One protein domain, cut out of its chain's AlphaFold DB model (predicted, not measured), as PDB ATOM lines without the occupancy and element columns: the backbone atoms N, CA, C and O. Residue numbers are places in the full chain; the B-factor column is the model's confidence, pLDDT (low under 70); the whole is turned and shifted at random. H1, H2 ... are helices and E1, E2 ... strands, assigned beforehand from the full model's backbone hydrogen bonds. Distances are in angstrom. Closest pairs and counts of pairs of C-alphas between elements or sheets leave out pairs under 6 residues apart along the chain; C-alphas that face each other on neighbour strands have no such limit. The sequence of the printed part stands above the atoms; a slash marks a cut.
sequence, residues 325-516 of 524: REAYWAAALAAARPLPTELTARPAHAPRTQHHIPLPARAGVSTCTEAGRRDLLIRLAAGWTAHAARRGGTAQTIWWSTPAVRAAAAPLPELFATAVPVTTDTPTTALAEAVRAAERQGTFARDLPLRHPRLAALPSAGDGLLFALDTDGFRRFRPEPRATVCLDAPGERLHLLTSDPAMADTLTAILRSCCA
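This is residues 325 to 516 of the 524 residues of a protein of Streptomyces netropsis (UniProt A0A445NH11). A strongly twisted sheet of six strands has H2, H4 and H6 packed over one face, making two layers, helices on one face of a sheet. H2, the longest helix, crosses H4 and H6 steeply, and H1 with the short H5 makes a small pair at the end of the body near the edge strand E3. The printed part has 192 residues, with six named helices and six named strands in the order H1 E1 H2 E2 H3 E3 H4 H5 E4 E5 E6 H6. The mixed sheet runs E1 E6 E5 E4 E2 E3, and the class is mixed, helices and strands. The whole is compact, with a radius of gyration of the C-alphas of 15.6 A and spans of 48 by 34 by 34 A.

H1, residues 325 to 334, touches H5, residues 448 to 451, the closest C-alphas being Ala 330 and Leu 448 at 7.1 A. H1 only grazes the sheet, with residues 329 to 333. E1, residues 353 to 358, is antiparallel to E6, residues 493 to 498, with N 355 and O 496 at 2.8 A. H2, residues 370 to 389, is on the sheet; its closest C-alpha pair with E2, residues 396 to 401, is Thr 385 and Gln 396, 5.8 A. H3, residues 403 to 409, only grazes the sheet. E3, residues 420 to 424, is antiparallel to E2, with N 400 and O 420 at 2.8 A. H4, residues 429 to 441, lies over E3 at a height over the sheet of 8.5 A, and touches H2 at a steep tilt of 61 degrees, Ile 378 and Ala 432 having the closest C-alphas at 6.2 A. E4, residues 465 to 469, is parallel to E2, with N 399 and O 465 at 2.9 A, and to E5, residues 483 to 487, with N 485 and O 466 at 2.8 A. E5 and E6 form a hairpin, with N 486 and O 495 at 2.8 A. H6, residues 502 to 514, lies over E6 at a height of 9.4 A and on the same face as H2, which it touches at 63 degrees, a steep tilt; their closest C-alphas are Gly 383 and Ile 510, 5.8 A. In H1, H2, H3, H4 and H6 every O i to N i+4 pair is within hydrogen-bond range; H5 is too short for one.

H1 begins at C-alpha 325 (178.827, 124.411, 221.247). H2 is 28.3 A long, H4 19.2 A, H6 18.6 A and E2 16.4 A. H6 ends at C-alpha 514 (176.866, 135.520, 252.246).

The C-alphas farthest apart, Ala 361 and Pro 453, are 49.1 A apart. The printed part has no cut. The long links are H1 to E1, E1 to H2, H5 to E4 and E4 to E5. Mean pLDDT of the printed part is 77.3; 51 residues are under 70, among them 338 to 351 and 456 to 464.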
ATOM      1  N   ARG A 325     179.394 123.601 220.162       92.88
ATOM      2  CA  ARG A 325     178.827 124.411 221.247       92.88
ATOM      3  C   ARG A 325     178.841 125.903 220.912       92.88
ATOM      4  O   ARG A 325     178.383 126.709 221.715       92.88
ATOM      5  N   GLU A 326     179.331 126.295 219.735       92.00
ATOM      6  CA  GLU A 326     179.421 127.707 219.349       92.00
ATOM      7  C   GLU A 326     178.075 128.405 219.307       92.00
ATOM      8  O   GLU A 326     177.992 129.539 219.750       92.00
ATOM      9  N   ALA A 327     177.011 127.734 218.859       91.31
ATOM     10  CA  ALA A 327     175.674 128.324 218.867       91.31
ATOM     11  C   ALA A 327     175.228 128.715 220.290       91.31
ATOM     12  O   ALA A 327     174.640 129.778 220.482       91.31
ATOM     13  N   TYR A 328     175.560 127.894 221.297       93.38
ATOM     14  CA  TYR A 328     175.320 128.230 222.701       93.38
ATOM     15  C   TYR A 328     176.145 129.448 223.121       93.38
ATOM     16  O   TYR A 328     175.602 130.388 223.694       93.38
ATOM     17  N   TRP A 329     177.443 129.459 222.812       92.56
ATOM     18  CA  TRP A 329     178.333 130.549 223.216       92.56
ATOM     19  C   TRP A 329     178.032 131.867 222.507       92.56
ATOM     20  O   TRP A 329     178.049 132.913 223.146       92.56
ATOM     21  N   ALA A 330     177.685 131.831 221.224       91.38
ATOM     22  CA  ALA A 330     177.245 132.992 220.467       91.38
ATOM     23  C   ALA A 330     175.956 133.574 221.066       91.38
ATOM     24  O   ALA A 330     175.869 134.783 221.264       91.38
ATOM     25  N   ALA A 331     174.992 132.723 221.437       89.81
ATOM     26  CA  ALA A 331     173.787 133.162 222.136       89.81
ATOM     27  C   ALA A 331     174.099 133.741 223.528       89.81
ATOM     28  O   ALA A 331     173.573 134.794 223.880       89.81
ATOM     29  N   ALA A 332     174.986 133.102 224.299       88.31
ATOM     30  CA  ALA A 332     175.405 133.582 225.617       88.31
ATOM     31  C   ALA A 332     176.108 134.948 225.540       88.31
ATOM     32  O   ALA A 332     175.846 135.821 226.366       88.31
ATOM     33  N   LEU A 333     176.954 135.155 224.527       87.06
ATOM     34  CA  LEU A 333     177.616 136.430 224.252       87.06
ATOM     35  C   LEU A 333     176.618 137.496 223.779       87.06
ATOM     36  O   LEU A 333     176.663 138.612 224.276       87.06
ATOM     37  N   ALA A 334     175.670 137.165 222.894       86.00
ATOM     38  CA  ALA A 334     174.610 138.090 222.467       86.00
ATOM     39  C   ALA A 334     173.696 138.525 223.626       86.00
ATOM     40  O   ALA A 334     173.233 139.669 223.697       86.00
ATOM     41  N   ALA A 335     173.431 137.600 224.547       82.81
ATOM     42  CA  ALA A 335     172.681 137.860 225.765       82.81
ATOM     43  C   ALA A 335     173.511 138.598 226.823       82.81
ATOM     44  O   ALA A 335     172.938 139.074 227.801       82.81
ATOM     45  N   ALA A 336     174.834 138.707 226.653       79.56
ATOM     46  CA  ALA A 336     175.683 139.336 227.645       79.56
ATOM     47  C   ALA A 336     175.309 140.811 227.835       79.56
ATOM     48  O   ALA A 336     174.996 141.541 226.889       79.56
ATOM     49  N   ARG A 337     175.324 141.242 229.092       75.00
ATOM     50  CA  ARG A 337     175.079 142.615 229.523       75.00
ATOM     51  C   ARG A 337     176.243 143.000 230.439       75.00
ATOM     52  O   ARG A 337     176.356 142.433 231.529       75.00
ATOM     53  N   PRO A 338     177.163 143.868 229.983       66.38
ATOM     54  CA  PRO A 338     178.307 144.272 230.791       66.38
ATOM     55  C   PRO A 338     177.844 145.042 232.031       66.38
ATOM     56  O   PRO A 338     176.760 145.626 232.053       66.38
ATOM     57  N   LEU A 339     178.697 145.057 233.055       61.88
ATOM     58  CA  LEU A 339     178.448 145.815 234.277       61.88
ATOM     59  C   LEU A 339     178.319 147.322 233.970       61.88
ATOM     60  O   LEU A 339     178.995 147.810 233.060       61.88
ATOM     61  N   PRO A 340     177.501 148.075 234.737       59.69
ATOM     62  CA  PRO A 340     177.378 149.520 234.589       59.69
ATOM     63  C   PRO A 340     178.738 150.218 234.543       59.69
ATOM     64  O   PRO A 340     179.658 149.872 235.292       59.69
ATOM     65  N   THR A 341     178.860 151.233 233.692       56.78
ATOM     66  CA  THR A 341     180.097 152.001 233.497       56.78
ATOM     67  C   THR A 341     180.591 152.642 234.791       56.78
ATOM     68  O   THR A 341     181.789 152.726 234.992       56.78
ATOM     69  N   GLU A 342     179.708 153.017 235.716       55.59
ATOM     70  CA  GLU A 342     180.070 153.577 237.032       55.59
ATOM     71  C   GLU A 342     180.809 152.581 237.938       55.59
ATOM     72  O   GLU A 342     181.656 152.976 238.730       55.59
ATOM     73  N   LEU A 343     180.522 151.284 237.794       53.16
ATOM     74  CA  LEU A 343     181.195 150.196 238.516       53.16
ATOM     75  C   LEU A 343     182.430 149.680 237.765       53.16
ATOM     76  O   LEU A 343     183.043 148.697 238.180       53.16
ATOM     77  N   THR A 344     182.744 150.277 236.614       48.84
ATOM     78  CA  THR A 344     183.789 149.780 235.720       48.84
ATOM     79  C   THR A 344     184.672 150.878 235.115       48.84
ATOM     80  O   THR A 344     185.656 150.531 234.466       48.84
ATOM     81  N   ALA A 345     184.381 152.171 235.296       47.31
ATOM     82  CA  ALA A 345     185.033 153.290 234.615       47.31
ATOM     83  C   ALA A 345     186.557 153.247 234.791       47.31
ATOM     84  O   ALA A 345     187.077 153.139 235.897       47.31
ATOM     85  N   ARG A 346     187.279 153.322 233.668       56.88
ATOM     86  CA  ARG A 346     188.735 153.169 233.604       56.88
ATOM     87  C   ARG A 346     189.378 154.459 233.084       56.88
ATOM     88  O   ARG A 346     189.056 154.861 231.969       56.88
ATOM     89  N   PRO A 347     190.386 155.016 233.768       46.88
ATOM     90  CA  PRO A 347     191.479 155.716 233.107       46.88
ATOM     91  C   PRO A 347     192.384 154.669 232.446       46.88
ATOM     92  O   PRO A 347     192.825 153.711 233.097       46.88
ATOM     93  N   ALA A 348     192.623 154.782 231.137       44.44
ATOM     94  CA  ALA A 348     193.545 153.886 230.449       44.44
ATOM     95  C   ALA A 348     194.882 153.853 231.221       44.44
ATOM     96  O   ALA A 348     195.443 154.896 231.519       44.44
ATOM     97  N   HIS A 349     195.355 152.645 231.555       53.00
ATOM     98  CA  HIS A 349     196.643 152.370 232.227       53.00
ATOM     99  C   HIS A 349     196.706 152.502 233.764       53.00
ATOM    100  O   HIS A 349     197.799 152.434 234.319       53.00
ATOM    101  N   ALA A 350     195.578 152.589 234.480       61.53
ATOM    102  CA  ALA A 350     195.617 152.460 235.943       61.53
ATOM    103  C   ALA A 350     196.192 151.082 236.372       61.53
ATOM    104  O   ALA A 350     195.711 150.052 235.879       61.53
ATOM    105  N   PRO A 351     197.215 151.033 237.254       69.88
ATOM    106  CA  PRO A 351     197.777 149.775 237.735       69.88
ATOM    107  C   PRO A 351     196.737 149.003 238.555       69.88
ATOM    108  O   PRO A 351     195.954 149.590 239.303       69.88
ATOM    109  N   ARG A 352     196.717 147.675 238.409       75.12
ATOM    110  CA  ARG A 352     195.855 146.801 239.216       75.12
ATOM    111  C   ARG A 352     196.563 146.472 240.524       75.12
ATOM    112  O   ARG A 352     197.716 146.046 240.509       75.12
ATOM    113  N   THR A 353     195.845 146.605 241.627       80.69
ATOM    114  CA  THR A 353     196.317 146.253 242.963       80.69
ATOM    115  C   THR A 353     195.640 144.967 243.411       80.69
ATOM    116  O   THR A 353     194.452 144.740 243.161       80.69
ATOM    117  N   GLN A 354     196.414 144.096 244.054       85.12
ATOM    118  CA  GLN A 354     195.892 142.895 244.685       85.12
ATOM    119  C   GLN A 354     195.437 143.221 246.111       85.12
ATOM    120  O   GLN A 354     196.226 143.653 246.946       85.12
ATOM    121  N   HIS A 355     194.165 142.967 246.393       83.75
ATOM    122  CA  HIS A 355     193.555 143.082 247.710       83.75
ATOM    123  C   HIS A 355     193.325 141.689 248.291       83.75
ATOM    124  O   HIS A 355     192.873 140.775 247.597       83.75
ATOM    125  N   HIS A 356     193.610 141.540 249.582       85.38
ATOM    126  CA  HIS A 356     193.365 140.312 250.327       85.38
ATOM    127  C   HIS A 356     192.175 140.516 251.259       85.38
ATOM    128  O   HIS A 356     192.237 141.339 252.170       85.38
ATOM    129  N   ILE A 357     191.108 139.752 251.039       84.75
ATOM    130  CA  ILE A 357     189.901 139.793 251.861       84.75
ATOM    131  C   ILE A 357     189.871 138.504 252.702       84.75
ATOM    132  O   ILE A 357     189.761 137.409 252.138       84.75
ATOM    133  N   PRO A 358     190.013 138.594 254.039       80.06
ATOM    134  CA  PRO A 358     189.984 137.420 254.903       80.06
ATOM    135  C   PRO A 358     188.588 136.789 254.907       80.06
ATOM    136  O   PRO A 358     187.579 137.494 255.009       80.06
ATOM    137  N   LEU A 359     188.527 135.460 254.814       77.81
ATOM    138  CA  LEU A 359     187.262 134.740 254.918       77.81
ATOM    139  C   LEU A 359     186.764 134.733 256.377       77.81
ATOM    140  O   LEU A 359     187.563 134.555 257.298       77.81
ATOM    141  N   PRO A 360     185.454 134.911 256.629       71.62
ATOM    142  CA  PRO A 360     184.902 134.785 257.973       71.62
ATOM    143  C   PRO A 360     185.068 133.358 258.515       71.62
ATOM    144  O   PRO A 360     184.754 132.393 257.820       71.62
ATOM    145  N   ALA A 361     185.429 133.222 259.795       63.06
ATOM    146  CA  ALA A 361     185.626 131.927 260.468       63.06
ATOM    147  C   ALA A 361     184.388 130.996 260.468       63.06
ATOM    148  O   ALA A 361     184.489 129.817 260.791       63.06
ATOM    149  N   ARG A 362     183.199 131.515 260.126       61.28
ATOM    150  CA  ARG A 362     181.942 130.762 259.999       61.28
ATOM    151  C   ARG A 362     181.278 131.024 258.647       61.28
ATOM    152  O   ARG A 362     180.141 131.469 258.594       61.28
ATOM    153  N   ALA A 363     181.974 130.737 257.550       57.81
ATOM    154  CA  ALA A 363     181.437 130.924 256.199       57.81
ATOM    155  C   ALA A 363     180.234 130.018 255.841       57.81
ATOM    156  O   ALA A 363     179.688 130.142 254.747       57.81
ATOM    157  N   GLY A 364     179.826 129.095 256.724       55.81
ATOM    158  CA  GLY A 364     178.711 128.164 256.499       55.81
ATOM    159  C   GLY A 364     178.989 127.082 255.445       55.81
ATOM    160  O   GLY A 364     178.140 126.226 255.215       55.81
ATOM    161  N   VAL A 365     180.174 127.099 254.828       58.12
ATOM    162  CA  VAL A 365     180.625 126.186 253.775       58.12
ATOM    163  C   VAL A 365     182.085 125.813 254.047       58.12
ATOM    164  O   VAL A 365     182.889 126.681 254.380       58.12
ATOM    165  N   SER A 366     182.446 124.530 253.911       63.62
ATOM    166  CA  SER A 366     183.836 124.076 254.076       63.62
ATOM    167  C   SER A 366     184.679 124.433 252.847       63.62
ATOM    168  O   SER A 366     184.686 123.710 251.847       63.62
ATOM    169  N   THR A 367     185.424 125.537 252.925       63.56
ATOM    170  CA  THR A 367     186.400 125.969 251.904       63.56
ATOM    171  C   THR A 367     187.629 125.057 251.818       63.56
ATOM    172  O   THR A 367     188.446 125.193 250.906       63.56
ATOM    173  N   CYS A 368     187.735 124.064 252.705       64.81
ATOM    174  CA  CYS A 368     188.733 122.998 252.620       64.81
ATOM    175  C   CYS A 368     188.494 122.069 251.416       64.81
ATOM    176  O   CYS A 368     189.414 121.391 250.968       64.81
ATOM    177  N   THR A 369     187.276 122.048 250.862       76.00
ATOM    178  CA  THR A 369     186.926 121.254 249.672       76.00
ATOM    179  C   THR A 369     186.742 122.145 248.445       76.00
ATOM    180  O   THR A 369     186.254 123.269 248.561       76.00
ATOM    181  N   GLU A 370     187.069 121.635 247.255       78.81
ATOM    182  CA  GLU A 370     186.806 122.339 245.988       78.81
ATOM    183  C   GLU A 370     185.313 122.656 245.820       78.81
ATOM    184  O   GLU A 370     184.948 123.771 245.453       78.81
ATOM    185  N   ALA A 371     184.435 121.710 246.174       82.19
ATOM    186  CA  ALA A 371     182.986 121.898 246.122       82.19
ATOM    187  C   ALA A 371     182.517 123.059 247.015       82.19
ATOM    188  O   ALA A 371     181.686 123.863 246.593       82.19
ATOM    189  N   GLY A 372     183.073 123.180 248.221       81.62
ATOM    190  CA  GLY A 372     182.744 124.278 249.121       81.62
ATOM    191  C   GLY A 372     183.313 125.624 248.670       81.62
ATOM    192  O   GLY A 372     182.607 126.630 248.711       81.62
ATOM    193  N   ARG A 373     184.551 125.657 248.153       82.38
ATOM    194  CA  ARG A 373     185.111 126.874 247.535       82.38
ATOM    195  C   ARG A 373     184.265 127.337 246.352       82.38
ATOM    196  O   ARG A 373     183.948 128.520 246.235       82.38
ATOM    197  N   ARG A 374     183.835 126.397 245.512       85.50
ATOM    198  CA  ARG A 374     182.946 126.660 244.381       85.50
ATOM    199  C   ARG A 374     181.600 127.236 244.826       85.50
ATOM    200  O   ARG A 374     181.166 128.230 244.252       85.50
ATOM    201  N   ASP A 375     180.954 126.652 245.836       85.19
ATOM    202  CA  ASP A 375     179.667 127.145 246.352       85.19
ATOM    203  C   ASP A 375     179.788 128.566 246.926       85.19
ATOM    204  O   ASP A 375     178.973 129.434 246.611       85.19
ATOM    205  N   LEU A 376     180.854 128.847 247.685       84.94
ATOM    206  CA  LEU A 376     181.131 130.195 248.186       84.94
ATOM    207  C   LEU A 376     181.323 131.200 247.041       84.94
ATOM    208  O   LEU A 376     180.745 132.286 247.075       84.94
ATOM    209  N   LEU A 377     182.087 130.838 246.009       87.12
ATOM    210  CA  LEU A 377     182.330 131.708 244.859       87.12
ATOM    211  C   LEU A 377     181.041 131.990 244.065       87.12
ATOM    212  O   LEU A 377     180.818 133.126 243.648       87.12
ATOM    213  N   ILE A 378     180.152 130.998 243.926       87.12
ATOM    214  CA  ILE A 378     178.816 131.183 243.333       87.12
ATOM    215  C   ILE A 378     177.970 132.135 244.190       87.12
ATOM    216  O   ILE A 378     177.340 133.038 243.641       87.12
ATOM    217  N   ARG A 379     177.969 131.987 245.524       86.38
ATOM    218  CA  ARG A 379     177.244 132.897 246.436       86.38
ATOM    219  C   ARG A 379     177.756 134.331 246.345       86.38
ATOM    220  O   ARG A 379     176.950 135.257 246.335       86.38
ATOM    221  N   LEU A 380     179.072 134.515 246.248       86.69
ATOM    222  CA  LEU A 380     179.689 135.829 246.067       86.69
ATOM    223  C   LEU A 380     179.284 136.461 244.738       86.69
ATOM    224  O   LEU A 380     178.883 137.625 244.708       86.69
ATOM    225  N   ALA A 381     179.336 135.689 243.654       86.56
ATOM    226  CA  ALA A 381     178.907 136.145 242.342       86.56
ATOM    227  C   ALA A 381     177.417 136.524 242.324       86.56
ATOM    228  O   ALA A 381     177.056 137.578 241.810       86.56
ATOM    229  N   ALA A 382     176.570 135.728 242.975       84.88
ATOM    230  CA  ALA A 382     175.149 136.003 243.177       84.88
ATOM    231  C   ALA A 382     174.904 137.290 243.983       84.88
ATOM    232  O   ALA A 382     174.090 138.139 243.617       84.88
ATOM    233  N   GLY A 383     175.640 137.478 245.079       84.81
ATOM    234  CA  GLY A 383     175.574 138.702 245.872       84.81
ATOM    235  C   GLY A 383     176.011 139.936 245.078       84.81
ATOM    236  O   GLY A 383     175.398 140.998 245.209       84.81
ATOM    237  N   TRP A 384     177.017 139.786 244.211       82.56
ATOM    238  CA  TRP A 384     177.474 140.840 243.307       82.56
ATOM    239  C   TRP A 384     176.424 141.204 242.258       82.56
ATOM    240  O   TRP A 384     176.094 142.382 242.114       82.56
ATOM    241  N   THR A 385     175.851 140.221 241.557       79.88
ATOM    242  CA  THR A 385     174.803 140.485 240.561       79.88
ATOM    243  C   THR A 385     173.575 141.123 241.211       79.88
ATOM    244  O   THR A 385     173.052 142.100 240.679       79.88
ATOM    245  N   ALA A 386     173.182 140.681 242.413       80.31
ATOM    246  CA  ALA A 386     172.117 141.308 243.202       80.31
ATOM    247  C   ALA A 386     172.430 142.770 243.567       80.31
ATOM    248  O   ALA A 386     171.557 143.639 243.523       80.31
ATOM    249  N   HIS A 387     173.672 143.043 243.968       80.12
ATOM    250  CA  HIS A 387     174.133 144.380 244.327       80.12
ATOM    251  C   HIS A 387     174.123 145.328 243.126       80.12
ATOM    252  O   HIS A 387     173.612 146.443 243.231       80.12
ATOM    253  N   ALA A 388     174.623 144.869 241.980       75.81
ATOM    254  CA  ALA A 388     174.621 145.639 240.746       75.81
ATOM    255  C   ALA A 388     173.194 145.834 240.189       75.81
ATOM    256  O   ALA A 388     172.887 146.901 239.660       75.81
ATOM    257  N   ALA A 389     172.291 144.863 240.370       75.06
ATOM    258  CA  ALA A 389     170.890 145.000 239.971       75.06
ATOM    259  C   ALA A 389     170.146 146.098 240.751       75.06
ATOM    260  O   ALA A 389     169.415 146.894 240.165       75.06
ATOM    261  N   ARG A 390     170.405 146.229 242.063       77.00
ATOM    262  CA  ARG A 390     169.838 147.314 242.893       77.00
ATOM    263  C   ARG A 390     170.244 148.720 242.443       77.00
ATOM    264  O   ARG A 390     169.569 149.676 242.804       77.00
ATOM    265  N   ARG A 391     171.319 148.854 241.663       73.62
ATOM    266  CA  ARG A 391     171.765 150.123 241.069       73.62
ATOM    267  C   ARG A 391     171.241 150.353 239.646       73.62
ATOM    268  O   ARG A 391     171.802 151.158 238.917       73.62
ATOM    269  N   GLY A 392     170.173 149.655 239.251       63.88
ATOM    270  CA  GLY A 392     169.497 149.860 237.966       63.88
ATOM    271  C   GLY A 392     169.946 148.930 236.836       63.88
ATOM    272  O   GLY A 392     169.559 149.142 235.692       63.88
ATOM    273  N   GLY A 393     170.738 147.891 237.123       61.47
ATOM    274  CA  GLY A 393     171.068 146.860 236.134       61.47
ATOM    275  C   GLY A 393     169.978 145.791 236.029       61.47
ATOM    276  O   GLY A 393     169.602 145.195 237.032       61.47
ATOM    277  N   THR A 394     169.475 145.510 234.828       54.00
ATOM    278  CA  THR A 394     168.376 144.545 234.622       54.00
ATOM    279  C   THR A 394     168.846 143.102 234.397       54.00
ATOM    280  O   THR A 394     168.102 142.176 234.692       54.00
ATOM    281  N   ALA A 395     170.092 142.900 233.960       56.59
ATOM    282  CA  ALA A 395     170.790 141.614 233.917       56.59
ATOM    283  C   ALA A 395     172.302 141.876 233.963       56.59
ATOM    284  O   ALA A 395     172.764 142.868 233.399       56.59
ATOM    285  N   GLN A 396     173.071 141.028 234.650       72.69
ATOM    286  CA  GLN A 396     174.509 141.237 234.863       72.69
ATOM    287  C   GLN A 396     175.289 140.006 234.410       72.69
ATOM    288  O   GLN A 396     175.087 138.914 234.946       72.69
ATOM    289  N   THR A 397     176.184 140.170 233.435       79.94
ATOM    290  CA  THR A 397     177.097 139.101 233.016       79.94
ATOM    291  C   THR A 397     178.340 139.094 233.891       79.94
ATOM    292  O   THR A 397     179.056 140.092 233.998       79.94
ATOM    293  N   ILE A 398     178.627 137.936 234.476       83.06
ATOM    294  CA  ILE A 398     179.923 137.647 235.087       83.06
ATOM    295  C   ILE A 398     180.746 136.780 234.143       83.06
ATOM    296  O   ILE A 398     180.206 136.043 233.316       83.06
ATOM    297  N   TRP A 399     182.060 136.817 234.314       86.94
ATOM    298  CA  TRP A 399     182.937 135.806 233.747       86.94
ATOM    299  C   TRP A 399     183.205 134.729 234.788       86.94
ATOM    300  O   TRP A 399     183.350 135.024 235.976       86.94
ATOM    301  N   TRP A 400     183.274 133.480 234.345       88.69
ATOM    302  CA  TRP A 400     183.467 132.319 235.205       88.69
ATOM    303  C   TRP A 400     184.642 131.471 234.721       88.69
ATOM    304  O   TRP A 400     184.740 131.159 233.533       88.69
ATOM    305  N   SER A 401     185.538 131.081 235.629       89.12
ATOM    306  CA  SER A 401     186.685 130.222 235.315       89.12
ATOM    307  C   SER A 401     186.918 129.160 236.390       89.12
ATOM    308  O   SER A 401     187.153 129.464 237.557       89.12
ATOM    309  N   THR A 402     186.933 127.895 235.978       87.00
ATOM    310  CA  THR A 402     187.279 126.741 236.825       87.00
ATOM    311  C   THR A 402     188.510 126.019 236.277       87.00
ATOM    312  O   THR A 402     188.863 126.232 235.110       87.00
ATOM    313  N   PRO A 403     189.148 125.128 237.060       85.50
ATOM    314  CA  PRO A 403     190.194 124.249 236.542       85.50
ATOM    315  C   PRO A 403     189.767 123.498 235.273       85.50
ATOM    316  O   PRO A 403     190.550 123.423 234.333       85.50
ATOM    317  N   ALA A 404     188.510 123.044 235.187       85.50
ATOM    318  CA  ALA A 404     187.976 122.360 234.007       85.50
ATOM    319  C   ALA A 404     187.879 123.270 232.765       85.50
ATOM    320  O   ALA A 404     188.319 122.879 231.685       85.50
ATOM    321  N   VAL A 405     187.354 124.498 232.908       86.44
ATOM    322  CA  VAL A 405     187.293 125.475 231.799       86.44
ATOM    323  C   VAL A 405     188.702 125.837 231.327       86.44
ATOM    324  O   VAL A 405     188.965 125.875 230.127       86.44
ATOM    325  N   ARG A 406     189.634 126.054 232.264       88.69
ATOM    326  CA  ARG A 406     191.030 126.351 231.929       88.69
ATOM    327  C   ARG A 406     191.729 125.166 231.283       88.69
ATOM    328  O   ARG A 406     192.440 125.387 230.317       88.69
ATOM    329  N   ALA A 407     191.517 123.941 231.759       88.44
ATOM    330  CA  ALA A 407     192.109 122.734 231.181       88.44
ATOM    331  C   ALA A 407     191.683 122.531 229.720       88.44
ATOM    332  O   ALA A 407     192.519 122.189 228.891       88.44
ATOM    333  N   ALA A 408     190.421 122.830 229.388       87.19
ATOM    334  CA  ALA A 408     189.927 122.770 228.012       87.19
ATOM    335  C   ALA A 408     190.629 123.768 227.066       87.19
ATOM    336  O   ALA A 408     190.761 123.493 225.877       87.19
ATOM    337  N   ALA A 409     191.102 124.906 227.586       87.88
ATOM    338  CA  ALA A 409     191.830 125.927 226.827       87.88
ATOM    339  C   ALA A 409     193.363 125.861 226.996       87.88
ATOM    340  O   ALA A 409     194.086 126.515 226.249       87.88
ATOM    341  N   ALA A 410     193.868 125.100 227.974       84.56
ATOM    342  CA  ALA A 410     195.237 125.181 228.490       84.56
ATOM    343  C   ALA A 410     196.355 125.008 227.453       84.56
ATOM    344  O   ALA A 410     197.379 125.668 227.625       84.56
ATOM    345  N   PRO A 411     196.211 124.181 226.396       87.56
ATOM    346  CA  PRO A 411     197.271 124.077 225.401       87.56
ATOM    347  C   PRO A 411     197.463 125.366 224.593       87.56
ATOM    348  O   PRO A 411     198.567 125.622 224.128       87.56
ATOM    349  N   LEU A 412     196.394 126.155 224.406       92.62
ATOM    350  CA  LEU A 412     196.358 127.345 223.545       92.62
ATOM    351  C   LEU A 412     195.389 128.420 224.091       92.62
ATOM    352  O   LEU A 412     194.398 128.765 223.431       92.62
ATOM    353  N   PRO A 413     195.643 128.981 225.290       90.88
ATOM    354  CA  PRO A 413     194.770 129.979 225.919       90.88
ATOM    355  C   PRO A 413     194.699 131.297 225.128       90.88
ATOM    356  O   PRO A 413     193.811 132.126 225.334       90.88
ATOM    357  N   GLU A 414     195.620 131.517 224.191       90.56
ATOM    358  CA  GLU A 414     195.594 132.642 223.266       90.56
ATOM    359  C   GLU A 414     194.484 132.501 222.221       90.56
ATOM    360  O   GLU A 414     193.983 133.524 221.752       90.56
ATOM    361  N   LEU A 415     194.055 131.275 221.904       92.62
ATOM    362  CA  LEU A 415     193.011 130.990 220.915       92.62
ATOM    363  C   LEU A 415     191.673 130.602 221.543       92.62
ATOM    364  O   LEU A 415     190.635 130.894 220.953       92.62
ATOM    365  N   PHE A 416     191.677 129.994 222.729       93.50
ATOM    366  CA  PHE A 416     190.470 129.496 223.391       93.50
ATOM    367  C   PHE A 416     190.231 130.194 224.729       93.50
ATOM    368  O   PHE A 416     191.164 130.553 225.445       93.50
ATOM    369  N   ALA A 417     188.964 130.434 225.055       91.38
ATOM    370  CA  ALA A 417     188.588 131.205 226.229       91.38
ATOM    371  C   ALA A 417     188.899 130.437 227.529       91.38
ATOM    372  O   ALA A 417     188.415 129.328 227.752       91.38
ATOM    373  N   THR A 418     189.678 131.037 228.429       89.56
ATOM    374  CA  THR A 418     189.984 130.462 229.755       89.56
ATOM    375  C   THR A 418     188.945 130.837 230.815       89.56
ATOM    376  O   THR A 418     189.034 130.415 231.970       89.56
ATOM    377  N   ALA A 419     188.003 131.695 230.438       88.62
ATOM    378  CA  ALA A 419     186.850 132.104 231.215       88.62
ATOM    379  C   ALA A 419     185.650 132.220 230.274       88.62
ATOM    380  O   ALA A 419     185.815 132.564 229.105       88.62
ATOM    381  N   VAL A 420     184.454 131.953 230.784       89.12
ATOM    382  CA  VAL A 420     183.221 131.930 229.991       89.12
ATOM    383  C   VAL A 420     182.165 132.868 230.566       89.12
ATOM    384  O   VAL A 420     182.130 133.048 231.786       89.12
ATOM    385  N   PRO A 421     181.309 133.477 229.726       88.56
ATOM    386  CA  PRO A 421     180.263 134.364 230.208       88.56
ATOM    387  C   PRO A 421     179.142 133.559 230.869       88.56
ATOM    388  O   PRO A 421     178.710 132.522 230.360       88.56
ATOM    389  N   VAL A 422     178.639 134.069 231.990       87.69
ATOM    390  CA  VAL A 422     177.440 133.575 232.664       87.69
ATOM    391  C   VAL A 422     176.517 134.762 232.898       87.69
ATOM    392  O   VAL A 422     176.880 135.716 233.585       87.69
ATOM    393  N   THR A 423     175.324 134.700 232.313       81.50
ATOM    394  CA  THR A 423     174.311 135.757 232.398       81.50
ATOM    395  C   THR A 423     173.102 135.236 233.160       81.50
ATOM    396  O   THR A 423     172.649 134.118 232.908       81.50
ATOM    397  N   THR A 424     172.580 136.040 234.087       74.69
ATOM    398  CA  THR A 424     171.376 135.711 234.861       74.69
ATOM    399  C   THR A 424     170.497 136.931 235.080       74.69
ATOM    400  O   THR A 424     171.009 137.992 235.440       74.69
ATOM    401  N   ASP A 425     169.183 136.726 235.001       68.56
ATOM    402  CA  ASP A 425     168.170 137.751 235.289       68.56
ATOM    403  C   ASP A 425     167.721 137.747 236.767       68.56
ATOM    404  O   ASP A 425     166.973 138.617 237.203       68.56
ATOM    405  N   THR A 426     168.143 136.754 237.567       60.84
ATOM    406  CA  THR A 426     167.703 136.564 238.967       60.84
ATOM    407  C   THR A 426     168.844 136.127 239.899       60.84
ATOM    408  O   THR A 426     169.769 135.443 239.459       60.84
ATOM    409  N   PRO A 427     168.810 136.485 241.202       60.31
ATOM    410  CA  PRO A 427     170.051 136.719 241.937       60.31
ATOM    411  C   PRO A 427     170.756 135.523 242.590       60.31
ATOM    412  O   PRO A 427     171.874 135.728 243.035       60.31
ATOM    413  N   THR A 428     170.200 134.307 242.703       60.31
ATOM    414  CA  THR A 428     170.886 133.250 243.500       60.31
ATOM    415  C   THR A 428     170.744 131.816 242.992       60.31
ATOM    416  O   THR A 428     171.748 131.208 242.621       60.31
ATOM    417  N   THR A 429     169.542 131.231 242.960       62.78
ATOM    418  CA  THR A 429     169.366 129.820 242.546       62.78
ATOM    419  C   THR A 429     169.620 129.621 241.052       62.78
ATOM    420  O   THR A 429     170.303 128.674 240.661       62.78
ATOM    421  N   ALA A 430     169.172 130.576 240.234       76.00
ATOM    422  CA  ALA A 430     169.410 130.590 238.795       76.00
ATOM    423  C   ALA A 430     170.906 130.686 238.435       76.00
ATOM    424  O   ALA A 430     171.334 130.094 237.447       76.00
ATOM    425  N   LEU A 431     171.732 131.364 239.248       83.06
ATOM    426  CA  LEU A 431     173.163 131.513 238.959       83.06
ATOM    427  C   LEU A 431     173.939 130.211 239.119       83.06
ATOM    428  O   LEU A 431     174.760 129.888 238.266       83.06
ATOM    429  N   ALA A 432     173.655 129.429 240.160       83.62
ATOM    430  CA  ALA A 432     174.286 128.122 240.325       83.62
ATOM    431  C   ALA A 432     173.976 127.189 239.138       83.62
ATOM    432  O   ALA A 432     174.844 126.446 238.674       83.62
ATOM    433  N   GLU A 433     172.744 127.233 238.625       86.38
ATOM    434  CA  GLU A 433     172.332 126.472 237.444       86.38
ATOM    435  C   GLU A 433     172.971 126.991 236.157       86.38
ATOM    436  O   GLU A 433     173.475 126.180 235.379       86.38
ATOM    437  N   ALA A 434     173.019 128.310 235.965       87.31
ATOM    438  CA  ALA A 434     173.666 128.944 234.821       87.31
ATOM    439  C   ALA A 434     175.173 128.643 234.783       87.31
ATOM    440  O   ALA A 434     175.696 128.271 233.734       87.31
ATOM    441  N   VAL A 435     175.856 128.688 235.933       88.69
ATOM    442  CA  VAL A 435     177.259 128.273 236.079       88.69
ATOM    443  C   VAL A 435     177.433 126.801 235.704       88.69
ATOM    444  O   VAL A 435     178.284 126.470 234.879       88.69
ATOM    445  N   ARG A 436     176.603 125.900 236.254       88.88
ATOM    446  CA  ARG A 436     176.643 124.471 235.898       88.88
ATOM    447  C   ARG A 436     176.387 124.248 234.406       88.88
ATOM    448  O   ARG A 436     176.992 123.356 233.817       88.88
ATOM    449  N   ALA A 437     175.483 125.017 233.801       89.94
ATOM    450  CA  ALA A 437     175.203 124.949 232.375       89.94
ATOM    451  C   ALA A 437     176.412 125.395 231.548       89.94
ATOM    452  O   ALA A 437     176.821 124.641 230.673       89.94
ATOM    453  N   ALA A 438     177.020 126.537 231.871       89.69
ATOM    454  CA  ALA A 438     178.200 127.054 231.181       89.69
ATOM    455  C   ALA A 438     179.404 126.103 231.297       89.69
ATOM    456  O   ALA A 438     180.059 125.806 230.301       89.69
ATOM    457  N   GLU A 439     179.663 125.537 232.478       89.19
ATOM    458  CA  GLU A 439     180.761 124.581 232.676       89.19
ATOM    459  C   GLU A 439     180.606 123.311 231.828       89.19
ATOM    460  O   GLU A 439     181.590 122.833 231.262       89.19
ATOM    461  N   ARG A 440     179.378 122.787 231.670       91.19
ATOM    462  CA  ARG A 440     179.115 121.643 230.772       91.19
ATOM    463  C   ARG A 440     179.456 121.959 229.315       91.19
ATOM    464  O   ARG A 440     179.758 121.047 228.548       91.19
ATOM    465  N   GLN A 441     179.420 123.235 228.937       92.56
ATOM    466  CA  GLN A 441     179.750 123.683 227.589       92.56
ATOM    467  C   GLN A 441     181.264 123.883 227.386       92.56
ATOM    468  O   GLN A 441     181.735 123.872 226.250       92.56
ATOM    469  N   GLY A 442     182.078 123.934 228.444       92.00
ATOM    470  CA  GLY A 442     183.542 123.986 228.341       92.00
ATOM    471  C   GLY A 442     184.069 125.343 227.863       92.00
ATOM    472  O   GLY A 442     183.738 126.359 228.456       92.00
ATOM    473  N   THR A 443     184.916 125.357 226.830       92.69
ATOM    474  CA  THR A 443     185.497 126.579 226.236       92.69
ATOM    475  C   THR A 443     184.907 126.884 224.848       92.69
ATOM    476  O   THR A 443     184.097 126.113 224.325       92.69
ATOM    477  N   PHE A 444     185.317 128.009 224.259       93.50
ATOM    478  CA  PHE A 444     185.026 128.432 222.889       93.50
ATOM    479  C   PHE A 444     186.211 129.184 222.269       93.50
ATOM    480  O   PHE A 444     187.057 129.730 222.983       93.50
ATOM    481  N   ALA A 445     186.267 129.227 220.935       93.81
ATOM    482  CA  ALA A 445     187.275 129.988 220.204       93.81
ATOM    483  C   ALA A 445     187.096 131.496 220.441       93.81
ATOM    484  O   ALA A 445     186.012 132.046 220.267       93.81
ATOM    485  N   ARG A 446     188.169 132.193 220.815       92.31
ATOM    486  CA  ARG A 446     188.138 133.624 221.159       92.31
ATOM    487  C   ARG A 446     187.811 134.536 219.979       92.31
ATOM    488  O   ARG A 446     187.461 135.688 220.199       92.31
ATOM    489  N   ASP A 447     187.916 134.034 218.752       93.06
ATOM    490  CA  ASP A 447     187.507 134.744 217.539       93.06
ATOM    491  C   ASP A 447     186.005 134.615 217.233       93.06
ATOM    492  O   ASP A 447     185.535 135.211 216.269       93.06
ATOM    493  N   LEU A 448     185.240 133.867 218.041       93.19
ATOM    494  CA  LEU A 448     183.801 133.681 217.857       93.19
ATOM    495  C   LEU A 448     183.044 135.014 217.699       93.19
ATOM    496  O   LEU A 448     182.287 135.123 216.737       93.19
ATOM    497  N   PRO A 449     183.267 136.062 218.524       90.06
ATOM    498  CA  PRO A 449     182.605 137.353 218.316       90.06
ATOM    499  C   PRO A 449     182.903 137.975 216.947       90.06
ATOM    500  O   PRO A 449     182.032 138.581 216.336       90.06
ATOM    501  N   LEU A 450     184.123 137.785 216.435       91.06
ATOM    502  CA  LEU A 450     184.564 138.327 215.148       91.06
ATOM    503  C   LEU A 450     183.955 137.604 213.949       91.06
ATOM    504  O   LEU A 450     183.986 138.140 212.843       91.06
ATOM    505  N   ARG A 451     183.444 136.392 214.171       92.06
ATOM    506  CA  ARG A 451     182.797 135.547 213.168       92.06
ATOM    507  C   ARG A 451     181.289 135.764 213.085       92.06
ATOM    508  O   ARG A 451     180.663 135.222 212.185       92.06
ATOM    509  N   HIS A 452     180.721 136.568 213.980       90.56
ATOM    510  CA  HIS A 452     179.298 136.883 214.012       90.56
ATOM    511  C   HIS A 452     179.095 138.401 213.935       90.56
ATOM    512  O   HIS A 452     179.356 139.099 214.916       90.56
ATOM    513  N   PRO A 453     178.560 138.944 212.828       86.12
ATOM    514  CA  PRO A 453     178.319 140.383 212.683       86.12
ATOM    515  C   PRO A 453     177.479 140.985 213.818       86.12
ATOM    516  O   PRO A 453     177.718 142.112 214.244       86.12
ATOM    517  N   ARG A 454     176.535 140.210 214.370       83.19
ATOM    518  CA  ARG A 454     175.699 140.620 215.515       83.19
ATOM    519  C   ARG A 454     176.473 140.740 216.832       83.19
ATOM    520  O   ARG A 454     176.018 141.441 217.728       83.19
ATOM    521  N   LEU A 455     177.607 140.050 216.964       83.50
ATOM    522  CA  LEU A 455     178.461 140.095 218.153       83.50
ATOM    523  C   LEU A 455     179.575 141.140 218.031       83.50
ATOM    524  O   LEU A 455     180.060 141.613 219.051       83.50
ATOM    525  N   ALA A 456     179.953 141.528 216.809       67.75
ATOM    526  CA  ALA A 456     181.040 142.476 216.555       67.75
ATOM    527  C   ALA A 456     180.798 143.882 217.144       67.75
ATOM    528  O   ALA A 456     181.753 144.613 217.383       67.75
ATOM    529  N   ALA A 457     179.536 144.253 217.389       56.72
ATOM    530  CA  ALA A 457     179.150 145.530 217.993       56.72
ATOM    531  C   ALA A 457     179.015 145.480 219.529       56.72
ATOM    532  O   ALA A 457     178.707 146.500 220.150       56.72
ATOM    533  N   LEU A 458     179.192 144.310 220.153       58.78
ATOM    534  CA  LEU A 458     179.095 144.185 221.605       58.78
ATOM    535  C   LEU A 458     180.390 144.678 222.267       58.78
ATOM    536  O   LEU A 458     181.473 144.437 221.731       58.78
ATOM    537  N   PRO A 459     180.303 145.350 223.432       50.84
ATOM    538  CA  PRO A 459     181.480 145.733 224.199       50.84
ATOM    539  C   PRO A 459     182.371 144.517 224.448       50.84
ATOM    540  O   PRO A 459     181.891 143.386 224.568       50.84
ATOM    541  N   SER A 460     183.680 144.764 224.469       52.38
ATOM    542  CA  SER A 460     184.680 143.708 224.499       52.38
ATOM    543  C   SER A 460     184.382 142.721 225.627       52.38
ATOM    544  O   SER A 460     184.035 143.090 226.751       52.38
ATOM    545  N   ALA A 461     184.576 141.437 225.347       50.69
ATOM    546  CA  ALA A 461     184.413 140.369 226.323       50.69
ATOM    547  C   ALA A 461     185.254 140.577 227.617       50.69
ATOM    548  O   ALA A 461     185.044 139.892 228.606       50.69
ATOM    549  N   GLY A 462     186.195 141.529 227.652       51.47
ATOM    550  CA  GLY A 462     186.980 141.888 228.838       51.47
ATOM    551  C   GLY A 462     186.287 142.819 229.845       51.47
ATOM    552  O   GLY A 462     186.835 143.060 230.918       51.47
ATOM    553  N   ASP A 463     185.087 143.329 229.557       57.69
ATOM    554  CA  ASP A 463     184.462 144.397 230.354       57.69
ATOM    555  C   ASP A 463     183.715 143.936 231.624       57.69
ATOM    556  O   ASP A 463     183.078 144.742 232.302       57.69
ATOM    557  N   GLY A 464     183.809 142.652 231.988       66.69
ATOM    558  CA  GLY A 464     183.117 142.075 233.147       66.69
ATOM    559  C   GLY A 464     184.003 141.761 234.362       66.69
ATOM    560  O   GLY A 464     185.235 141.783 234.297       66.69
ATOM    561  N   LEU A 465     183.349 141.429 235.482       75.88
ATOM    562  CA  LEU A 465     183.977 140.873 236.685       75.88
ATOM    563  C   LEU A 465     184.169 139.362 236.512       75.88
ATOM    564  O   LEU A 465     183.200 138.643 236.254       75.88
ATOM    565  N   LEU A 466     185.402 138.880 236.664       81.50
ATOM    566  CA  LEU A 466     185.724 137.456 236.625       81.50
ATOM    567  C   LEU A 466     185.718 136.857 238.025       81.50
ATOM    568  O   LEU A 466     186.429 137.335 238.904       81.50
ATOM    569  N   PHE A 467     185.002 135.752 238.187       82.94
ATOM    570  CA  PHE A 467     185.121 134.851 239.324       82.94
ATOM    571  C   PHE A 467     185.899 133.610 238.892       82.94
ATOM    572  O   PHE A 467     185.514 132.920 237.942       82.94
ATOM    573  N   ALA A 468     187.010 133.333 239.572       81.38
ATOM    574  CA  ALA A 468     187.881 132.215 239.255       81.38
ATOM    575  C   ALA A 468     188.191 131.353 240.483       81.38
ATOM    576  O   ALA A 468     188.461 131.851 241.574       81.38
ATOM    577  N   LEU A 469     188.151 130.038 240.286       81.50
ATOM    578  CA  LEU A 469     188.460 129.049 241.316       81.50
ATOM    579  C   LEU A 469     189.879 128.500 241.136       81.50
ATOM    580  O   LEU A 469     190.240 128.144 240.007       81.50
ATOM    581  N   ASP A 470     190.625 128.383 242.238       71.81
ATOM    582  CA  ASP A 470     191.911 127.687 242.365       71.81
ATOM    583  C   ASP A 470     192.942 128.146 241.324       71.81
ATOM    584  O   ASP A 470     193.327 127.411 240.407       71.81
ATOM    585  N   THR A 471     193.340 129.415 241.405       64.50
ATOM    586  CA  THR A 471     194.305 130.001 240.473       64.50
ATOM    587  C   THR A 471     195.591 130.286 241.219       64.50
ATOM    588  O   THR A 471     195.640 131.263 241.945       64.50
ATOM    589  N   ASP A 472     196.642 129.495 241.017       58.25
ATOM    590  CA  ASP A 472     197.959 129.811 241.588       58.25
ATOM    591  C   ASP A 472     198.421 131.212 241.119       58.25
ATOM    592  O   ASP A 472     198.969 131.357 240.025       58.25
ATOM    593  N   GLY A 473     198.139 132.264 241.898       53.56
ATOM    594  CA  GLY A 473     198.622 133.629 241.680       53.56
ATOM    595  C   GLY A 473     198.056 134.392 240.474       53.56
ATOM    596  O   GLY A 473     198.827 135.063 239.797       53.56
ATOM    597  N   PHE A 474     196.744 134.338 240.207       60.75
ATOM    598  CA  PHE A 474     196.095 135.080 239.104       60.75
ATOM    599  C   PHE A 474     196.739 134.831 237.728       60.75
ATOM    600  O   PHE A 474     197.535 135.619 237.215       60.75
ATOM    601  N   ARG A 475     196.346 133.742 237.062       61.28
ATOM    602  CA  ARG A 475     196.781 133.495 235.677       61.28
ATOM    603  C   ARG A 475     196.299 134.616 234.744       61.28
ATOM    604  O   ARG A 475     195.250 135.213 234.969       61.28
ATOM    605  N   ARG A 476     197.029 134.876 233.652       65.94
ATOM    606  CA  ARG A 476     196.562 135.765 232.570       65.94
ATOM    607  C   ARG A 476     195.313 135.158 231.922       65.94
ATOM    608  O   ARG A 476     195.420 134.290 231.060       65.94
ATOM    609  N   PHE A 477     194.135 135.596 232.355       70.25
ATOM    610  CA  PHE A 477     192.866 135.158 231.779       70.25
ATOM    611  C   PHE A 477     192.654 135.766 230.392       70.25
ATOM    612  O   PHE A 477     193.136 136.862 230.081       70.25
ATOM    613  N   ARG A 478     191.950 135.017 229.547       70.00
ATOM    614  CA  ARG A 478     191.612 135.374 228.173       70.00
ATOM    615  C   ARG A 478     190.119 135.082 227.941       70.00
ATOM    616  O   ARG A 478     189.743 133.910 227.996       70.00
ATOM    617  N   PRO A 479     189.271 136.102 227.687       64.44
ATOM    618  CA  PRO A 479     189.577 137.541 227.670       64.44
ATOM    619  C   PRO A 479     190.075 138.053 229.032       64.44
ATOM    620  O   PRO A 479     189.827 137.435 230.065       64.44
ATOM    621  N   GLU A 480     190.832 139.151 229.022       70.50
ATOM    622  CA  GLU A 480     191.367 139.743 230.249       70.50
ATOM    623  C   GLU A 480     190.274 140.567 230.946       70.50
ATOM    624  O   GLU A 480     189.775 141.517 230.344       70.50
ATOM    625  N   PRO A 481     189.871 140.212 232.176       71.56
ATOM    626  CA  PRO A 481     188.775 140.883 232.866       71.56
ATOM    627  C   PRO A 481     189.237 142.176 233.544       71.56
ATOM    628  O   PRO A 481     190.391 142.279 233.983       71.56
ATOM    629  N   ARG A 482     188.307 143.122 233.737       71.88
ATOM    630  CA  ARG A 482     188.552 144.373 234.487       71.88
ATOM    631  C   ARG A 482     188.948 144.121 235.939       71.88
ATOM    632  O   ARG A 482     189.879 144.739 236.451       71.88
ATOM    633  N   ALA A 483     188.264 143.183 236.583       76.06
ATOM    634  CA  ALA A 483     188.566 142.749 237.935       76.06
ATOM    635  C   ALA A 483     188.466 141.228 238.036       76.06
ATOM    636  O   ALA A 483     187.672 140.596 237.336       76.06
ATOM    637  N   THR A 484     189.281 140.649 238.911       82.88
ATOM    638  CA  THR A 484     189.313 139.206 239.131       82.88
ATOM    639  C   THR A 484     189.147 138.915 240.608       82.88
ATOM    640  O   THR A 484     189.947 139.383 241.413       82.88
ATOM    641  N   VAL A 485     188.134 138.126 240.943       85.00
ATOM    642  CA  VAL A 485     187.898 137.551 242.262       85.00
ATOM    643  C   VAL A 485     188.356 136.100 242.219       85.00
ATOM    644  O   VAL A 485     187.756 135.285 241.517       85.00
ATOM    645  N   CYS A 486     189.412 135.786 242.958       84.00
ATOM    646  CA  CYS A 486     189.968 134.446 243.066       84.00
ATOM    647  C   CYS A 486     189.812 133.898 244.477       84.00
ATOM    648  O   CYS A 486     190.006 134.613 245.461       84.00
ATOM    649  N   LEU A 487     189.493 132.612 244.564       79.31
ATOM    650  CA  LEU A 487     189.541 131.849 245.803       79.31
ATOM    651  C   LEU A 487     190.577 130.739 245.620       79.31
ATOM    652  O   LEU A 487     190.356 129.833 244.813       79.31
ATOM    653  N   ASP A 488     191.707 130.854 246.318       70.12
ATOM    654  CA  ASP A 488     192.857 129.958 246.159       70.12
ATOM    655  C   ASP A 488     192.771 128.757 247.116       70.12
ATOM    656  O   ASP A 488     192.193 128.829 248.202       70.12
ATOM    657  N   ALA A 489     193.388 127.638 246.733       59.22
ATOM    658  CA  ALA A 489     193.672 126.514 247.622       59.22
ATOM    659  C   ALA A 489     195.158 126.564 248.020       59.22
ATOM    660  O   ALA A 489     195.982 126.828 247.147       59.22
ATOM    661  N   PRO A 490     195.569 126.314 249.283       54.97
ATOM    662  CA  PRO A 490     194.808 125.999 250.499       54.97
ATOM    663  C   PRO A 490     194.569 127.228 251.408       54.97
ATOM    664  O   PRO A 490     194.252 127.081 252.586       54.97
ATOM    665  N   GLY A 491     194.776 128.445 250.899       57.47
ATOM    666  CA  GLY A 491     194.617 129.672 251.673       57.47
ATOM    667  C   GLY A 491     193.152 130.081 251.768       57.47
ATOM    668  O   GLY A 491     192.528 130.371 250.759       57.47
ATOM    669  N   GLU A 492     192.608 130.170 252.979       64.62
ATOM    670  CA  GLU A 492     191.276 130.723 253.282       64.62
ATOM    671  C   GLU A 492     191.188 132.244 253.002       64.62
ATOM    672  O   GLU A 492     190.807 133.047 253.856       64.62
ATOM    673  N   ARG A 493     191.612 132.685 251.816       74.56
ATOM    674  CA  ARG A 493     191.700 134.088 251.418       74.56
ATOM    675  C   ARG A 493     191.015 134.273 250.076       74.56
ATOM    676  O   ARG A 493     191.270 133.548 249.120       74.56
ATOM    677  N   LEU A 494     190.156 135.282 250.018       82.44
ATOM    678  CA  LEU A 494     189.612 135.787 248.771       82.44
ATOM    679  C   LEU A 494     190.576 136.854 248.250       82.44
ATOM    680  O   LEU A 494     190.889 137.818 248.954       82.44
ATOM    681  N   HIS A 495     191.059 136.685 247.030       84.75
ATOM    682  CA  HIS A 495     191.941 137.638 246.380       84.75
ATOM    683  C   HIS A 495     191.140 138.442 245.358       84.75
ATOM    684  O   HIS A 495     190.443 137.876 244.519       84.75
ATOM    685  N   LEU A 496     191.255 139.767 245.400       84.50
ATOM    686  CA  LEU A 496     190.673 140.658 244.404       84.50
ATOM    687  C   LEU A 496     191.792 141.405 243.689       84.50
ATOM    688  O   LEU A 496     192.519 142.169 244.311       84.50
ATOM    689  N   LEU A 497     191.895 141.229 242.378       83.00
ATOM    690  CA  LEU A 497     192.767 142.032 241.531       83.00
ATOM    691  C   LEU A 497     191.918 143.067 240.795       83.00
ATOM    692  O   LEU A 497     191.173 142.708 239.882       83.00
ATOM    693  N   THR A 498     192.037 144.342 241.155       78.75
ATOM    694  CA  THR A 498     191.242 145.440 240.580       78.75
ATOM    695  C   THR A 498     192.055 146.733 240.504       78.75
ATOM    696  O   THR A 498     193.085 146.859 241.156       78.75
ATOM    697  N   SER A 499     191.607 147.685 239.686       74.81
ATOM    698  CA  SER A 499     192.120 149.067 239.688       74.81
ATOM    699  C   SER A 499     191.241 150.028 240.501       74.81
ATOM    700  O   SER A 499     191.640 151.166 240.720       74.81
ATOM    701  N   ASP A 500     190.077 149.566 240.974       76.44
ATOM    702  CA  ASP A 500     189.140 150.334 241.796       76.44
ATOM    703  C   ASP A 500     189.100 149.785 243.237       76.44
ATOM    704  O   ASP A 500     188.525 148.712 243.471       76.44
ATOM    705  N   PRO A 501     189.677 150.504 244.217       75.25
ATOM    706  CA  PRO A 501     189.648 150.108 245.621       75.25
ATOM    707  C   PRO A 501     188.235 149.942 246.203       75.25
ATOM    708  O   PRO A 501     188.043 149.084 247.064       75.25
ATOM    709  N   ALA A 502     187.226 150.684 245.720       80.31
ATOM    710  CA  ALA A 502     185.856 150.615 246.246       80.31
ATOM    711  C   ALA A 502     185.182 149.253 245.981       80.31
ATOM    712  O   ALA A 502     184.261 148.835 246.700       80.31
ATOM    713  N   MET A 503     185.671 148.504 244.985       79.94
ATOM    714  CA  MET A 503     185.235 147.127 244.744       79.94
ATOM    715  C   MET A 503     185.606 146.190 245.898       79.94
ATOM    716  O   MET A 503     184.852 145.256 246.177       79.94
ATOM    717  N   ALA A 504     186.732 146.428 246.582       82.62
ATOM    718  CA  ALA A 504     187.168 145.601 247.708       82.62
ATOM    719  C   ALA A 504     186.204 145.722 248.897       82.62
ATOM    720  O   ALA A 504     185.808 144.706 249.479       82.62
ATOM    721  N   ASP A 505     185.759 146.941 249.205       84.69
ATOM    722  CA  ASP A 505     184.780 147.203 250.265       84.69
ATOM    723  C   ASP A 505     183.423 146.581 249.929       84.69
ATOM    724  O   ASP A 505     182.798 145.915 250.760       84.69
ATOM    725  N   THR A 506     183.002 146.722 248.671       84.56
ATOM    726  CA  THR A 506     181.754 146.134 248.171       84.56
ATOM    727  C   THR A 506     181.765 144.608 248.276       84.56
ATOM    728  O   THR A 506     180.824 144.013 248.808       84.56
ATOM    729  N   LEU A 507     182.842 143.961 247.820       85.19
ATOM    730  CA  LEU A 507     183.003 142.508 247.917       85.19
ATOM    731  C   LEU A 507     183.105 142.032 249.366       85.19
ATOM    732  O   LEU A 507     182.537 140.993 249.698       85.19
ATOM    733  N   THR A 508     183.749 142.798 250.246       86.94
ATOM    734  CA  THR A 508     183.811 142.496 251.684       86.94
ATOM    735  C   THR A 508     182.421 142.539 252.322       86.94
ATOM    736  O   THR A 508     182.064 141.642 253.090       86.94
ATOM    737  N   ALA A 509     181.603 143.543 251.991       86.44
ATOM    738  CA  ALA A 509     180.226 143.641 252.470       86.44
ATOM    739  C   ALA A 509     179.356 142.473 251.967       86.44
ATOM    740  O   ALA A 509     178.611 141.878 252.747       86.44
ATOM    741  N   ILE A 510     179.497 142.101 250.689       86.50
ATOM    742  CA  ILE A 510     178.810 140.941 250.104       86.50
ATOM    743  C   ILE A 510     179.242 139.648 250.803       86.50
ATOM    744  O   ILE A 510     178.383 138.886 251.238       86.50
ATOM    745  N   LEU A 511     180.548 139.423 250.980       86.56
ATOM    746  CA  LEU A 511     181.092 138.244 251.659       86.56
ATOM    747  C   LEU A 511     180.524 138.097 253.076       86.56
ATOM    748  O   LEU A 511     180.068 137.017 253.444       86.56
ATOM    749  N   ARG A 512     180.473 139.187 253.853       84.56
ATOM    750  CA  ARG A 512     179.855 139.182 255.190       84.56
ATOM    751  C   ARG A 512     178.382 138.780 255.140       84.56
ATOM    752  O   ARG A 512     177.952 137.988 255.972       84.56
ATOM    753  N   SER A 513     177.627 139.280 254.162       82.94
ATOM    754  CA  SER A 513     176.219 138.911 253.976       82.94
ATOM    755  C   SER A 513     176.044 137.449 253.558       82.94
ATOM    756  O   SER A 513     175.106 136.807 254.018       82.94
ATOM    757  N   CYS A 514     176.917 136.914 252.698       78.25
ATOM    758  CA  CYS A 514     176.866 135.520 252.246       78.25
ATOM    759  C   CYS A 514     177.208 134.523 253.361       78.25
ATOM    760  O   CYS A 514     176.717 133.397 253.339       78.25
ATOM    761  N   CYS A 515     178.050 134.934 254.311       74.88
ATOM    762  CA  CYS A 515     178.496 134.124 255.442       74.88
ATOM    763  C   CYS A 515     177.681 134.351 256.727       74.88
ATOM    764  O   CYS A 515     177.946 133.700 257.736       74.88
ATOM    765  N   ALA A 516     176.716 135.277 256.731       70.00
ATOM    766  CA  ALA A 516     175.852 135.488 257.884       70.00
ATOM    767  C   ALA A 516     174.951 134.253 258.098       70.00
ATOM    768  O   ALA A 516     174.407 133.721 257.126       70.00
TER     769      ALA A 516